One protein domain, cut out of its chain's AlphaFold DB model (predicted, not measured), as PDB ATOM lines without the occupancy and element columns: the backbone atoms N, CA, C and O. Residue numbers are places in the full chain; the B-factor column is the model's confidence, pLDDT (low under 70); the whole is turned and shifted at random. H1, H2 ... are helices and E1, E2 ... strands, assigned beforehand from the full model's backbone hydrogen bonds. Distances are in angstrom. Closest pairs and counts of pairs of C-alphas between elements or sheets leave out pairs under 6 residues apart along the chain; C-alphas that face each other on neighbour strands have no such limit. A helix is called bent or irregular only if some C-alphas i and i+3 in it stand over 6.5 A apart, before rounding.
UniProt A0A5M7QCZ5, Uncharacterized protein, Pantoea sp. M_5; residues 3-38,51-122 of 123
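Overview. This is residues 3 to 38 and 51 to 122 of the 123 residues of an uncharacterized protein of Pantoea sp. M_5 (UniProt A0A5M7QCZ5). The chain is wound in stacked turns, a short solenoid whose turns lay parallel strands side by side on two walls: E1, E3 and E6 make one, bent like an angle, and E2, E5 and E7 make the other. A third side is formed by links, where residues 24 to 25 pair with residues 93 to 94, parallel. From this body an arm sticks out, residues 51 to 76 with the short helix H1, and it makes the length; E4 lies on the way back to the body. The printed part has 108 residues, with one named helix and seven named strands in the order E1 E2 E3 H1 E4 E5 E6 E7; under half of the residues are in named elements, and the class is mostly strand. The whole is only just loose, close to compact, with a radius of gyration of the C-alphas of 16.1 A, and spans 44 by 33 by 23 A.

Arrangement. In the larger sheet, which is twisted, E3, residues 28 to 36, is the inner strand, between the edge strands E1, residues 3 to 10, and E6, residues 97 to 104. E1 and E3 are parallel at 13 degrees, with N 5 and O 30 at 3.0 A within hydrogen-bond range. E3 and E6 are parallel at 10 degrees, with N 34 and O 102 at 2.9 A. E1 bends by 70 degrees at residue 6, E3 by 77 degrees at residue 31 and E6 by 68 degrees at residue 100. In the second sheet E5, residues 88 to 91, is the inner strand; it is parallel to E2, residues 14 to 17, at 1 degree, with N 16 and O 89 at 2.9 A, and to E7, residues 118 to 121, at 6 degrees, with N 121 and O 90 at 2.8 A. Each strand of one sheet is apart from each strand of the other. E4, residues 78 to 80, pairs with no named strand. H1, residues 63 to 66, is not on either sheet; it is too short for an O i to N i+4 pair, and its 1 O i to N i+3 pair is within range.

Along the chain. E1 runs 16.5 A from C-alpha 3 at (120.548, 155.337, 112.812), E3 20.7 A and E6 19.5 A. E2 measures 10.0 A, E5 and E7 10.3 A each, E4 7.1 A and H1 5.5 A. E7 ends with C-alpha 121 at (127.519, 169.458, 125.689).

Size, cuts and confidence. The C-alphas of Thr 58 and Pro 108, the two farthest apart, are 47.1 A apart. Residues 39 to 50 are not printed, and C-alphas 38 and 51 are 28.8 A apart across the cut. The links H1 to E4 and E6 to E7 are long. Mean pLDDT of the printed part is 90.4; residues 51 to 66 are under 70.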
ATOM      1  N   PHE A   3     121.238 156.405 112.104       97.56
ATOM      2  CA  PHE A   3     120.548 155.337 112.812       97.56
ATOM      3  C   PHE A   3     119.044 155.572 112.716       97.56
ATOM      4  O   PHE A   3     118.567 156.678 112.979       97.56
ATOM      5  N   SER A   4     118.286 154.547 112.339       97.56
ATOM      6  CA  SER A   4     116.842 154.672 112.155       97.56
ATOM      7  C   SER A   4     116.086 153.450 112.642       97.56
ATOM      8  O   SER A   4     116.589 152.334 112.521       97.56
ATOM      9  N   THR A   5     114.856 153.666 113.110       97.62
ATOM     10  CA  THR A   5     113.920 152.593 113.488       97.62
ATOM     11  C   THR A   5     114.489 151.724 114.611       97.62
ATOM     12  O   THR A   5     114.473 150.495 114.561       97.62
ATOM     13  N   ILE A   6     115.038 152.386 115.627       96.50
ATOM     14  CA  ILE A   6     115.583 151.725 116.809       96.50
ATOM     15  C   ILE A   6     114.442 151.514 117.797       96.50
ATOM     16  O   ILE A   6     113.751 152.466 118.162       96.50
ATOM     17  N   THR A   7     114.275 150.277 118.261       98.06
ATOM     18  CA  THR A   7     113.342 149.956 119.343       98.06
ATOM     19  C   THR A   7     114.024 149.113 120.409       98.06
ATOM     20  O   THR A   7     114.917 148.330 120.083       98.06
ATOM     21  N   GLY A   8     113.639 149.266 121.677       97.62
ATOM     22  CA  GLY A   8     114.166 148.401 122.729       97.62
ATOM     23  C   GLY A   8     113.970 148.901 124.153       97.62
ATOM     24  O   GLY A   8     113.277 149.884 124.415       97.62
ATOM     25  N   VAL A   9     114.619 148.196 125.075       97.81
ATOM     26  CA  VAL A   9     114.691 148.533 126.498       97.81
ATOM     27  C   VAL A   9     116.161 148.658 126.872       97.81
ATOM     28  O   VAL A   9     116.968 147.825 126.459       97.81
ATOM     29  N   ALA A  10     116.508 149.688 127.634       96.25
ATOM     30  CA  ALA A  10     117.861 149.898 128.132       96.25
ATOM     31  C   ALA A  10     117.828 150.386 129.580       96.25
ATOM     32  O   ALA A  10     116.905 151.082 129.986       96.25
ATOM     33  N   GLU A  11     118.845 150.052 130.362       96.50
ATOM     34  CA  GLU A  11     119.021 150.597 131.716       96.50
ATOM     35  C   GLU A  11     119.880 151.878 131.712       96.50
ATOM     36  O   GLU A  11     119.838 152.677 132.642       96.50
ATOM     37  N   GLY A  12     120.649 152.097 130.639       95.56
ATOM     38  CA  GLY A  12     121.509 153.265 130.441       95.56
ATOM     39  C   GLY A  12     120.960 154.277 129.432       95.56
ATOM     40  O   GLY A  12     119.846 154.148 128.916       95.56
ATOM     41  N   ALA A  13     121.763 155.302 129.146       97.38
ATOM     42  CA  ALA A  13     121.485 156.288 128.108       97.38
ATOM     43  C   ALA A  13     122.047 155.836 126.753       97.38
ATOM     44  O   ALA A  13     123.024 155.089 126.682       97.38
ATOM     45  N   ILE A  14     121.501 156.375 125.663       97.12
ATOM     46  CA  ILE A  14     122.231 156.408 124.392       97.12
ATOM     47  C   ILE A  14     123.355 157.431 124.540       97.12
ATOM     48  O   ILE A  14     123.089 158.609 124.774       97.12
ATOM     49  N   ASN A  15     124.600 156.978 124.407       97.19
ATOM     50  CA  ASN A  15     125.784 157.788 124.662       97.19
ATOM     51  C   ASN A  15     126.556 158.064 123.367       97.19
ATOM     52  O   ASN A  15     127.030 157.133 122.720       97.19
ATOM     53  N   LEU A  16     126.711 159.338 123.006       96.81
ATOM     54  CA  LEU A  16     127.608 159.788 121.943       96.81
ATOM     55  C   LEU A  16     128.672 160.692 122.564       96.81
ATOM     56  O   LEU A  16     128.366 161.786 123.026       96.81
ATOM     57  N   HIS A  17     129.920 160.245 122.570       95.88
ATOM     58  CA  HIS A  17     131.016 160.991 123.172       95.88
ATOM     59  C   HIS A  17     132.167 161.099 122.178       95.88
ATOM     60  O   HIS A  17     132.769 160.091 121.807       95.88
ATOM     61  N   ALA A  18     132.464 162.317 121.735       94.56
ATOM     62  CA  ALA A  18     133.648 162.593 120.940       94.56
ATOM     63  C   ALA A  18     134.825 162.898 121.878       94.56
ATOM     64  O   ALA A  18     134.670 163.670 122.817       94.56
ATOM     65  N   ALA A  19     135.988 162.285 121.636       89.69
ATOM     66  CA  ALA A  19     137.200 162.589 122.404       89.69
ATOM     67  C   ALA A  19     137.646 164.048 122.212       89.69
ATOM     68  O   ALA A  19     138.099 164.680 123.154       89.69
ATOM     69  N   GLU A  20     137.458 164.575 121.003       91.94
ATOM     70  CA  GLU A  20     137.641 165.983 120.667       91.94
ATOM     71  C   GLU A  20     136.373 166.494 119.968       91.94
ATOM     72  O   GLU A  20     135.772 165.746 119.178       91.94
ATOM     73  N   PRO A  21     135.967 167.757 120.190       94.25
ATOM     74  CA  PRO A  21     134.815 168.339 119.520       94.25
ATOM     75  C   PRO A  21     134.860 168.166 117.996       94.25
ATOM     76  O   PRO A  21     135.881 168.352 117.327       94.25
ATOM     77  N   GLY A  22     133.729 167.742 117.441       93.88
ATOM     78  CA  GLY A  22     133.547 167.508 116.017       93.88
ATOM     79  C   GLY A  22     134.051 166.160 115.513       93.88
ATOM     80  O   GLY A  22     133.646 165.746 114.432       93.88
ATOM     81  N   TRP A  23     134.862 165.398 116.254       95.38
ATOM     82  CA  TRP A  23     135.301 164.076 115.769       95.38
ATOM     83  C   TRP A  23     134.129 163.137 115.461       95.38
ATOM     84  O   TRP A  23     134.206 162.334 114.531       95.38
ATOM     85  N   ILE A  24     133.018 163.302 116.180       97.19
ATOM     86  CA  ILE A  24     131.714 162.785 115.780       97.19
ATOM     87  C   ILE A  24     130.907 163.951 115.207       97.19
ATOM     88  O   ILE A  24     130.624 164.921 115.910       97.19
ATOM     89  N   ARG A  25     130.506 163.842 113.938       97.56
ATOM     90  CA  ARG A  25     129.710 164.866 113.254       97.56
ATOM     91  C   ARG A  25     128.689 164.281 112.285       97.56
ATOM     92  O   ARG A  25     128.801 163.123 111.872       97.56
ATOM     93  N   ASP A  26     127.697 165.095 111.941       98.06
ATOM     94  CA  ASP A  26     126.665 164.802 110.938       98.06
ATOM     95  C   ASP A  26     125.933 163.480 111.232       98.06
ATOM     96  O   ASP A  26     125.831 162.569 110.398       98.06
ATOM     97  N   VAL A  27     125.465 163.349 112.478       98.25
ATOM     98  CA  VAL A  27     124.735 162.175 112.969       98.25
ATOM     99  C   VAL A  27     123.237 162.442 112.927       98.25
ATOM    100  O   VAL A  27     122.757 163.441 113.457       98.25
ATOM    101  N   VAL A  28     122.482 161.509 112.351       98.50
ATOM    102  CA  VAL A  28     121.016 161.520 112.367       98.50
ATOM    103  C   VAL A  28     120.513 160.312 113.152       98.50
ATOM    104  O   VAL A  28     120.842 159.176 112.807       98.50
ATOM    105  N   ILE A  29     119.690 160.542 114.175       98.19
ATOM    106  CA  ILE A  29     118.921 159.490 114.857       98.19
ATOM    107  C   ILE A  29     117.441 159.743 114.587       98.19
ATOM    108  O   ILE A  29     116.918 160.806 114.932       98.19
ATOM    109  N   SER A  30     116.768 158.774 113.968       98.25
ATOM    110  CA  SER A  30     115.355 158.893 113.613       98.25
ATOM    111  C   SER A  30     114.506 157.693 114.038       98.25
ATOM    112  O   SER A  30     114.963 156.555 114.026       98.25
ATOM    113  N   GLN A  31     113.239 157.942 114.389       98.00
ATOM    114  CA  GLN A  31     112.264 156.895 114.749       98.00
ATOM    115  C   GLN A  31     112.767 155.983 115.882       98.00
ATOM    116  O   GLN A  31     112.811 154.761 115.744       98.00
ATOM    117  N   LEU A  32     113.189 156.589 116.990       97.81
ATOM    118  CA  LEU A  32     113.662 155.864 118.167       97.81
ATOM    119  C   LEU A  32     112.511 155.701 119.163       97.81
ATOM    120  O   LEU A  32     111.931 156.695 119.597       97.81
ATOM    121  N   GLN A  33     112.208 154.457 119.535       98.38
ATOM    122  CA  GLN A  33     111.253 154.108 120.588       98.38
ATOM    123  C   GLN A  33     111.941 153.247 121.648       98.38
ATOM    124  O   GLN A  33     112.197 152.067 121.434       98.38
ATOM    125  N   MET A  34     112.244 153.822 122.803       97.88
ATOM    126  CA  MET A  34     112.969 153.122 123.859       97.88
ATOM    127  C   MET A  34     112.253 153.252 125.195       97.88
ATOM    128  O   MET A  34     111.688 154.301 125.494       97.88
ATOM    129  N   GLN A  35     112.318 152.214 126.020       98.56
ATOM    130  CA  GLN A  35     111.998 152.307 127.440       98.56
ATOM    131  C   GLN A  35     113.293 152.284 128.252       98.56
ATOM    132  O   GLN A  35     114.099 151.368 128.100       98.56
ATOM    133  N   GLN A  36     113.483 153.273 129.124       97.50
ATOM    134  CA  GLN A  36     114.524 153.224 130.142       97.50
ATOM    135  C   GLN A  36     114.006 152.526 131.397       97.50
ATOM    136  O   GLN A  36     112.974 152.912 131.950       97.50
ATOM    137  N   ALA A  37     114.727 151.500 131.838       97.12
ATOM    138  CA  ALA A  37     114.435 150.735 133.042       97.12
ATOM    139  C   ALA A  37     115.418 151.083 134.168       97.12
ATOM    140  O   ALA A  37     116.521 151.558 133.920       97.12
ATOM    141  N   VAL A  38     115.007 150.849 135.414       96.81
ATOM    142  CA  VAL A  38     115.892 150.971 136.578       96.81
ATOM    143  C   VAL A  38     116.706 149.687 136.707       96.81
ATOM    144  O   VAL A  38     116.119 148.610 136.812       96.81
ATOM    145  N   PRO A  51     141.894 153.069 125.296       66.06
ATOM    146  CA  PRO A  51     142.288 151.694 124.994       66.06
ATOM    147  C   PRO A  51     143.674 151.341 125.552       66.06
ATOM    148  O   PRO A  51     143.909 150.198 125.936       66.06
ATOM    149  N   CYS A  52     144.576 152.324 125.644       63.28
ATOM    150  CA  CYS A  52     145.891 152.180 126.263       63.28
ATOM    151  C   CYS A  52     146.002 153.092 127.483       63.28
ATOM    152  O   CYS A  52     145.477 154.208 127.488       63.28
ATOM    153  N   ASN A  53     146.699 152.633 128.520       64.06
ATOM    154  CA  ASN A  53     147.079 153.499 129.626       64.06
ATOM    155  C   ASN A  53     148.170 154.462 129.124       64.06
ATOM    156  O   ASN A  53     149.210 153.981 128.675       64.06
ATOM    157  N   PRO A  54     147.985 155.792 129.177       63.22
ATOM    158  CA  PRO A  54     149.022 156.732 128.749       63.22
ATOM    159  C   PRO A  54     150.319 156.604 129.569       63.22
ATOM    160  O   PRO A  54     151.395 156.841 129.027       63.22
ATOM    161  N   ASP A  55     150.235 156.143 130.823       65.56
ATOM    162  CA  ASP A  55     151.393 155.888 131.691       65.56
ATOM    163  C   ASP A  55     151.995 154.482 131.495       65.56
ATOM    164  O   ASP A  55     153.088 154.193 131.979       65.56
ATOM    165  N   ALA A  56     151.299 153.599 130.770       65.25
ATOM    166  CA  ALA A  56     151.762 152.261 130.399       65.25
ATOM    167  C   ALA A  56     151.301 151.905 128.966       65.25
ATOM    168  O   ALA A  56     150.465 151.019 128.771       65.25
ATOM    169  N   PRO A  57     151.828 152.594 127.933       62.31
ATOM    170  CA  PRO A  57     151.284 152.556 126.569       62.31
ATOM    171  C   PRO A  57     151.435 151.203 125.858       62.31
ATOM    172  O   PRO A  57     150.773 150.966 124.851       62.31
ATOM    173  N   THR A  58     152.278 150.309 126.380       64.88
ATOM    174  CA  THR A  58     152.451 148.925 125.902       64.88
ATOM    175  C   THR A  58     151.713 147.889 126.761       64.88
ATOM    176  O   THR A  58     151.898 146.691 126.556       64.88
ATOM    177  N   GLY A  59     150.942 148.320 127.765       63.38
ATOM    178  CA  GLY A  59     150.166 147.439 128.637       63.38
ATOM    179  C   GLY A  59     149.002 146.767 127.900       63.38
ATOM    180  O   GLY A  59     148.529 147.244 126.873       63.38
ATOM    181  N   MET A  60     148.494 145.663 128.450       62.78
ATOM    182  CA  MET A  60     147.401 144.857 127.867       62.78
ATOM    183  C   MET A  60     146.010 145.530 127.959       62.78
ATOM    184  O   MET A  60     144.992 144.843 127.929       62.78
ATOM    185  N   GLY A  61     145.939 146.849 128.176       58.38
ATOM    186  CA  GLY A  61     144.699 147.597 128.441       58.38
ATOM    187  C   GLY A  61     144.081 147.361 129.832       58.38
ATOM    188  O   GLY A  61     143.236 148.138 130.269       58.38
ATOM    189  N   LEU A  62     144.535 146.335 130.564       60.16
ATOM    190  CA  LEU A  62     144.064 145.992 131.914       60.16
ATOM    191  C   LEU A  62     144.342 147.096 132.942       60.16
ATOM    192  O   LEU A  62     143.570 147.265 133.880       60.16
ATOM    193  N   ASP A  63     145.396 147.883 132.748       67.12
ATOM    194  CA  ASP A  63     145.818 148.897 133.716       67.12
ATOM    195  C   ASP A  63     144.774 150.021 133.872       67.12
ATOM    196  O   ASP A  63     144.575 150.535 134.971       67.12
ATOM    197  N   ASN A  64     144.025 150.338 132.807       63.41
ATOM    198  CA  ASN A  64     142.916 151.299 132.860       63.41
ATOM    199  C   ASN A  64     141.678 150.741 133.575       63.41
ATOM    200  O   ASN A  64     140.833 151.507 134.025       63.41
ATOM    201  N   ALA A  65     141.552 149.415 133.697       63.94
ATOM    202  CA  ALA A  65     140.444 148.795 134.417       63.94
ATOM    203  C   ALA A  65     140.605 148.845 135.940       63.94
ATOM    204  O   ALA A  65     139.604 148.771 136.647       63.94
ATOM    205  N   TYR A  66     141.838 148.995 136.431       69.81
ATOM    206  CA  TYR A  66     142.147 149.006 137.865       69.81
ATOM    207  C   TYR A  66     142.658 150.355 138.373       69.81
ATOM    208  O   TYR A  66     142.738 150.554 139.586       69.81
ATOM    209  N   ARG A  67     143.000 151.292 137.481       76.44
ATOM    210  CA  ARG A  67     143.372 152.644 137.890       76.44
ATOM    211  C   ARG A  67     142.128 153.414 138.304       76.44
ATOM    212  O   ARG A  67     141.320 153.780 137.460       76.44
ATOM    213  N   VAL A  68     142.012 153.677 139.597       81.06
ATOM    214  CA  VAL A  68     140.989 154.564 140.151       81.06
ATOM    215  C   VAL A  68     141.433 156.011 139.955       81.06
ATOM    216  O   VAL A  68     142.577 156.352 140.260       81.06
ATOM    217  N   ASP A  69     140.547 156.853 139.435       79.88
ATOM    218  CA  ASP A  69     140.722 158.299 139.423       79.88
ATOM    219  C   ASP A  69     140.514 158.839 140.851       79.88
ATOM    220  O   ASP A  69     139.417 158.716 141.399       79.88
ATOM    221  N   PRO A  70     141.533 159.450 141.484       81.31
ATOM    222  CA  PRO A  70     141.407 159.964 142.843       81.31
ATOM    223  C   PRO A  70     140.355 161.070 143.003       81.31
ATOM    224  O   PRO A  70     139.897 161.297 144.120       81.31
ATOM    225  N   ALA A  71     140.006 161.782 141.923       82.31
ATOM    226  CA  ALA A  71     139.045 162.880 141.970       82.31
ATOM    227  C   ALA A  71     137.595 162.381 142.020       82.31
ATOM    228  O   ALA A  71     136.787 162.919 142.777       82.31
ATOM    229  N   SER A  72     137.275 161.361 141.226       80.94
ATOM    230  CA  SER A  72     135.928 160.786 141.141       80.94
ATOM    231  C   SER A  72     135.732 159.556 142.030       80.94
ATOM    232  O   SER A  72     134.608 159.266 142.425       80.94
ATOM    233  N   GLY A  73     136.807 158.842 142.375       84.69
ATOM    234  CA  GLY A  73     136.746 157.547 143.057       84.69
ATOM    235  C   GLY A  73     136.321 156.388 142.148       84.69
ATOM    236  O   GLY A  73     136.256 155.251 142.612       84.69
ATOM    237  N   GLU A  74     136.070 156.662 140.869       85.56
ATOM    238  CA  GLU A  74     135.687 155.685 139.853       85.56
ATOM    239  C   GLU A  74     136.912 155.163 139.097       85.56
ATOM    240  O   GLU A  74     138.017 155.703 139.199       85.56
ATOM    241  N   ALA A  75     136.739 154.103 138.305       84.06
ATOM    242  CA  ALA A  75     137.777 153.718 137.352       84.06
ATOM    243  C   ALA A  75     138.049 154.887 136.388       84.06
ATOM    244  O   ALA A  75     137.124 155.515 135.884       84.06
ATOM    245  N   PHE A  76     139.318 155.184 136.117       82.75
ATOM    246  CA  PHE A  76     139.728 156.293 135.259       82.75
ATOM    247  C   PHE A  76     139.021 156.219 133.903       82.75
ATOM    248  O   PHE A  76     139.163 155.211 133.230       82.75
ATOM    249  N   GLY A  77     138.305 157.262 133.473       82.81
ATOM    250  CA  GLY A  77     137.531 157.258 132.219       82.81
ATOM    251  C   GLY A  77     136.123 156.654 132.330       82.81
ATOM    252  O   GLY A  77     135.400 156.624 131.338       82.81
ATOM    253  N   VAL A  78     135.718 156.196 133.515       89.75
ATOM    254  CA  VAL A  78     134.308 156.044 133.881       89.75
ATOM    255  C   VAL A  78     133.859 157.360 134.499       89.75
ATOM    256  O   VAL A  78     134.434 157.829 135.476       89.75
ATOM    257  N   GLU A  79     132.838 157.972 133.916       91.31
ATOM    258  CA  GLU A  79     132.388 159.310 134.294       91.31
ATOM    259  C   GLU A  79     130.893 159.321 134.580       91.31
ATOM    260  O   GLU A  79     130.111 158.639 133.915       91.31
ATOM    261  N   SER A  80     130.469 160.119 135.560       94.12
ATOM    262  CA  SER A  80     129.047 160.363 135.798       94.12
ATOM    263  C   SER A  80     128.490 161.319 134.745       94.12
ATOM    264  O   SER A  80     129.132 162.301 134.371       94.12
ATOM    265  N   TYR A  81     127.249 161.097 134.310       96.56
ATOM    266  CA  TYR A  81     126.566 162.078 133.467       96.56
ATOM    267  C   TYR A  81     126.369 163.404 134.224       96.56
ATOM    268  O   TYR A  81     125.807 163.394 135.328       96.56
ATOM    269  N   PRO A  82     126.753 164.560 133.650       95.19
ATOM    270  CA  PRO A  82     126.509 165.859 134.271       95.19
ATOM    271  C   PRO A  82     125.017 166.068 134.537       95.19
ATOM    272  O   PRO A  82     124.216 166.033 133.611       95.19
ATOM    273  N   GLY A  83     124.637 166.266 135.803       95.94
ATOM    274  CA  GLY A  83     123.234 166.426 136.206       95.94
ATOM    275  C   GLY A  83     122.421 165.127 136.318       95.94
ATOM    276  O   GLY A  83     121.222 165.196 136.586       95.94
ATOM    277  N   GLY A  84     123.049 163.956 136.156       97.44
ATOM    278  CA  GLY A  84     122.423 162.639 136.311       97.44
ATOM    279  C   GLY A  84     122.149 161.908 134.993       97.44
ATOM    280  O   GLY A  84     122.407 162.435 133.916       97.44
ATOM    281  N   LEU A  85     121.607 160.686 135.064       98.06
ATOM    282  CA  LEU A  85     121.367 159.813 133.901       98.06
ATOM    283  C   LEU A  85     120.294 160.384 132.945       98.06
ATOM    284  O   LEU A  85     119.127 160.470 133.350       98.06
ATOM    285  N   PRO A  86     120.625 160.737 131.686       98.31
ATOM    286  CA  PRO A  86     119.641 161.150 130.686       98.31
ATOM    287  C   PRO A  86     119.117 159.952 129.871       98.31
ATOM    288  O   PRO A  86     119.520 158.808 130.071       98.31
ATOM    289  N   GLY A  87     118.216 160.213 128.922       97.69
ATOM    290  CA  GLY A  87     117.840 159.244 127.884       97.69
ATOM    291  C   GLY A  87     118.842 159.187 126.734       97.69
ATOM    292  O   GLY A  87     119.184 158.111 126.247       97.69
ATOM    293  N   LEU A  88     119.341 160.354 126.328       98.19
ATOM    294  CA  LEU A  88     120.401 160.512 125.341       98.19
ATOM    295  C   LEU A  88     121.390 161.573 125.823       98.19
ATOM    296  O   LEU A  88     120.991 162.691 126.157       98.19
ATOM    297  N   PHE A  89     122.672 161.231 125.813       98.50
ATOM    298  CA  PHE A  89     123.774 162.145 126.079       98.50
ATOM    299  C   PHE A  89     124.637 162.293 124.830       98.50
ATOM    300  O   PHE A  89     125.001 161.298 124.200       98.50
ATOM    301  N   ALA A  90     124.960 163.534 124.472       98.06
ATOM    302  CA  ALA A  90     125.894 163.840 123.400       98.06
ATOM    303  C   ALA A  90     126.920 164.878 123.861       98.06
ATOM    304  O   ALA A  90     126.540 165.982 124.246       98.06
ATOM    305  N   ARG A  91     128.209 164.555 123.779       97.50
ATOM    306  CA  ARG A  91     129.316 165.454 124.126       97.50
ATOM    307  C   ARG A  91     130.285 165.578 122.957       97.50
ATOM    308  O   ARG A  91     130.682 164.563 122.383       97.50
ATOM    309  N   GLY A  92     130.599 166.813 122.567       97.19
ATOM    310  CA  GLY A  92     131.495 167.103 121.443       97.19
ATOM    311  C   GLY A  92     130.947 166.697 120.070       97.19
ATOM    312  O   GLY A  92     131.711 166.605 119.112       97.19
ATOM    313  N   VAL A  93     129.641 166.427 119.951       97.75
ATOM    314  CA  VAL A  93     129.021 165.986 118.691       97.75
ATOM    315  C   VAL A  93     128.520 167.183 117.887       97.75
ATOM    316  O   VAL A  93     127.610 167.894 118.318       97.75
ATOM    317  N   GLU A  94     129.044 167.358 116.678       97.50
ATOM    318  CA  GLU A  94     128.601 168.406 115.754       97.50
ATOM    319  C   GLU A  94     127.440 167.929 114.870       97.50
ATOM    320  O   GLU A  94     127.373 166.768 114.466       97.50
ATOM    321  N   ASN A  95     126.511 168.832 114.545       96.75
ATOM    322  CA  ASN A  95     125.385 168.564 113.637       96.75
ATOM    323  C   ASN A  95     124.590 167.283 113.987       96.75
ATOM    324  O   ASN A  95     124.271 166.465 113.123       96.75
ATOM    325  N   LEU A  96     124.268 167.085 115.274       97.75
ATOM    326  CA  LEU A  96     123.390 165.997 115.720       97.75
ATOM    327  C   LEU A  96     121.913 166.342 115.471       97.75
ATOM    328  O   LEU A  96     121.324 167.183 116.166       97.75
ATOM    329  N   HIS A  97     121.285 165.616 114.552       98.12
ATOM    330  CA  HIS A  97     119.867 165.733 114.227       98.12
ATOM    331  C   HIS A  97     119.068 164.589 114.862       98.12
ATOM    332  O   HIS A  97     119.382 163.413 114.682       98.12
ATOM    333  N   LEU A  98     118.024 164.938 115.618       97.88
ATOM    334  CA  LEU A  98     117.125 163.981 116.267       97.88
ATOM    335  C   LEU A  98     115.721 164.166 115.698       97.88
ATOM    336  O   LEU A  98     115.175 165.269 115.751       97.88
ATOM    337  N   HIS A  99     115.131 163.092 115.183       97.75
ATOM    338  CA  HIS A  99     113.792 163.109 114.601       97.75
ATOM    339  C   HIS A  99     112.935 162.004 115.211       97.75
ATOM    340  O   HIS A  99     113.302 160.835 115.166       97.75
ATOM    341  N   ASN A 100     111.764 162.358 115.738       96.50
ATOM    342  CA  ASN A 100     110.826 161.405 116.341       96.50
ATOM    343  C   ASN A 100     111.500 160.527 117.408       96.50
ATOM    344  O   ASN A 100     111.624 159.310 117.265       96.50
ATOM    345  N   LEU A 101     111.971 161.195 118.461       97.00
ATOM    346  CA  LEU A 101     112.553 160.565 119.635       97.00
ATOM    347  C   LEU A 101     111.464 160.304 120.676       97.00
ATOM    348  O   LEU A 101     110.875 161.253 121.191       97.00
ATOM    349  N   ASN A 102     111.244 159.039 121.019       97.75
ATOM    350  CA  ASN A 102     110.408 158.639 122.142       97.75
ATOM    351  C   ASN A 102     111.220 157.755 123.095       97.75
ATOM    352  O   ASN A 102     111.488 156.594 122.794       97.75
ATOM    353  N   ILE A 103     111.616 158.312 124.240       97.94
ATOM    354  CA  ILE A 103     112.229 157.554 125.333       97.94
ATOM    355  C   ILE A 103     111.284 157.629 126.528       97.94
ATOM    356  O   ILE A 103     111.161 158.672 127.171       97.94
ATOM    357  N   VAL A 104     110.618 156.519 126.826       98.25
ATOM    358  CA  VAL A 104     109.767 156.376 128.007       98.25
ATOM    359  C   VAL A 104     110.665 156.128 129.210       98.25
ATOM    360  O   VAL A 104     111.470 155.201 129.203       98.25
ATOM    361  N   ARG A 105     110.540 156.962 130.241       97.69
ATOM    362  CA  ARG A 105     111.348 156.898 131.467       97.69
ATOM    363  C   ARG A 105     110.443 156.591 132.663       97.69
ATOM    364  O   ARG A 105     109.241 156.844 132.560       97.69
ATOM    365  N   PRO A 106     110.978 156.048 133.772       97.38
ATOM    366  CA  PRO A 106     110.179 155.818 134.968       97.38
ATOM    367  C   PRO A 106     109.562 157.123 135.483       97.38
ATOM    368  O   PRO A 106     110.196 158.179 135.421       97.38
ATOM    369  N   ASP A 107     108.340 157.029 135.997       95.44
ATOM    370  CA  ASP A 107     107.612 158.126 136.631       95.44
ATOM    371  C   ASP A 107     107.132 157.661 138.022       95.44
ATOM    372  O   ASP A 107     106.368 156.692 138.097       95.44
ATOM    373  N   PRO A 108     107.610 158.266 139.129       96.12
ATOM    374  CA  PRO A 108     108.525 159.409 139.179       96.12
ATOM    375  C   PRO A 108     109.940 159.072 138.688       96.12
ATOM    376  O   PRO A 108     110.389 157.925 138.771       96.12
ATOM    377  N   LEU A 109     110.666 160.095 138.219       97.00
ATOM    378  CA  LEU A 109     112.076 159.939 137.864       97.00
ATOM    379  C   LEU A 109     112.886 159.510 139.102       97.00
ATOM    380  O   LEU A 109     112.779 160.159 140.148       97.00
ATOM    381  N   PRO A 110     113.716 158.454 139.005       96.62
ATOM    382  CA  PRO A 110     114.552 158.032 140.118       96.62
ATOM    383  C   PRO A 110     115.575 159.107 140.506       96.62
ATOM    384  O   PRO A 110     115.995 159.929 139.690       96.62
ATOM    385  N   ALA A 111     116.028 159.076 141.759       94.94
ATOM    386  CA  ALA A 111     117.101 159.956 142.210       94.94
ATOM    387  C   ALA A 111     118.375 159.753 141.366       94.94
ATOM    388  O   ALA A 111     118.715 158.631 140.994       94.94
ATOM    389  N   GLY A 112     119.074 160.849 141.054       95.56
ATOM    390  CA  GLY A 112     120.273 160.822 140.207       95.56
ATOM    391  C   GLY A 112     119.996 160.708 138.702       95.56
ATOM    392  O   GLY A 112     120.938 160.596 137.921       95.56
ATOM    393  N   TRP A 113     118.732 160.750 138.265       97.94
ATOM    394  CA  TRP A 113     118.372 160.833 136.848       97.94
ATOM    395  C   TRP A 113     118.216 162.289 136.420       97.94
ATOM    396  O   TRP A 113     117.622 163.098 137.132       97.94
ATOM    397  N   HIS A 114     118.707 162.626 135.227       98.31
ATOM    398  CA  HIS A 114     118.594 163.989 134.722       98.31
ATOM    399  C   HIS A 114     117.127 164.310 134.413       98.31
ATOM    400  O   HIS A 114     116.455 163.504 133.761       98.31
ATOM    401  N   PRO A 115     116.604 165.496 134.767       97.12
ATOM    402  CA  PRO A 115     115.243 165.888 134.390       97.12
ATOM    403  C   PRO A 115     115.039 166.024 132.871       97.12
ATOM    404  O   PRO A 115     113.928 165.857 132.379       97.12
ATOM    405  N   ALA A 116     116.105 166.290 132.111       97.44
ATOM    406  CA  ALA A 116     116.057 166.414 130.666       97.44
ATOM    407  C   ALA A 116     116.285 165.039 130.036       97.44
ATOM    408  O   ALA A 116     117.196 164.307 130.416       97.44
ATOM    409  N   MET A 117     115.460 164.693 129.047       96.94
ATOM    410  CA  MET A 117     115.613 163.445 128.294       96.94
ATOM    411  C   MET A 117     116.870 163.463 127.414       96.94
ATOM    412  O   MET A 117     117.508 162.429 127.242       96.94
ATOM    413  N   VAL A 118     117.218 164.627 126.863       98.12
ATOM    414  CA  VAL A 118     118.364 164.813 125.971       98.12
ATOM    415  C   VAL A 118     119.282 165.868 126.564       98.12
ATOM    416  O   VAL A 118     118.840 166.983 126.830       98.12
ATOM    417  N   VAL A 119     120.556 165.524 126.718       98.38
ATOM    418  CA  VAL A 119     121.611 166.430 127.178       98.38
ATOM    419  C   VAL A 119     122.671 166.527 126.089       98.38
ATOM    420  O   VAL A 119     123.099 165.511 125.537       98.38
ATOM    421  N   ARG A 120     123.067 167.757 125.750       97.75
ATOM    422  CA  ARG A 120     124.100 168.046 124.751       97.75
ATOM    423  C   ARG A 120     125.128 168.996 125.336       97.75
ATOM    424  O   ARG A 120     124.740 170.059 125.816       97.75
ATOM    425  N   LEU A 121     126.401 168.637 125.242       96.75
ATOM    426  CA  LEU A 121     127.519 169.458 125.689       96.75
ATOM    427  C   LEU A 121     128.503 169.701 124.534       96.75
ATOM    428  O   LEU A 121     128.716 168.796 123.721       96.75
ATOM    429  N   PRO A 122     129.085 170.910 124.442       88.69
ATOM    430  CA  PRO A 122     130.089 171.224 123.431       88.69
ATOM    431  C   PRO A 122     131.414 170.489 123.684       88.69
ATOM    432  O   PRO A 122     132.076 170.130 122.715       88.69
TER     433      PRO A 122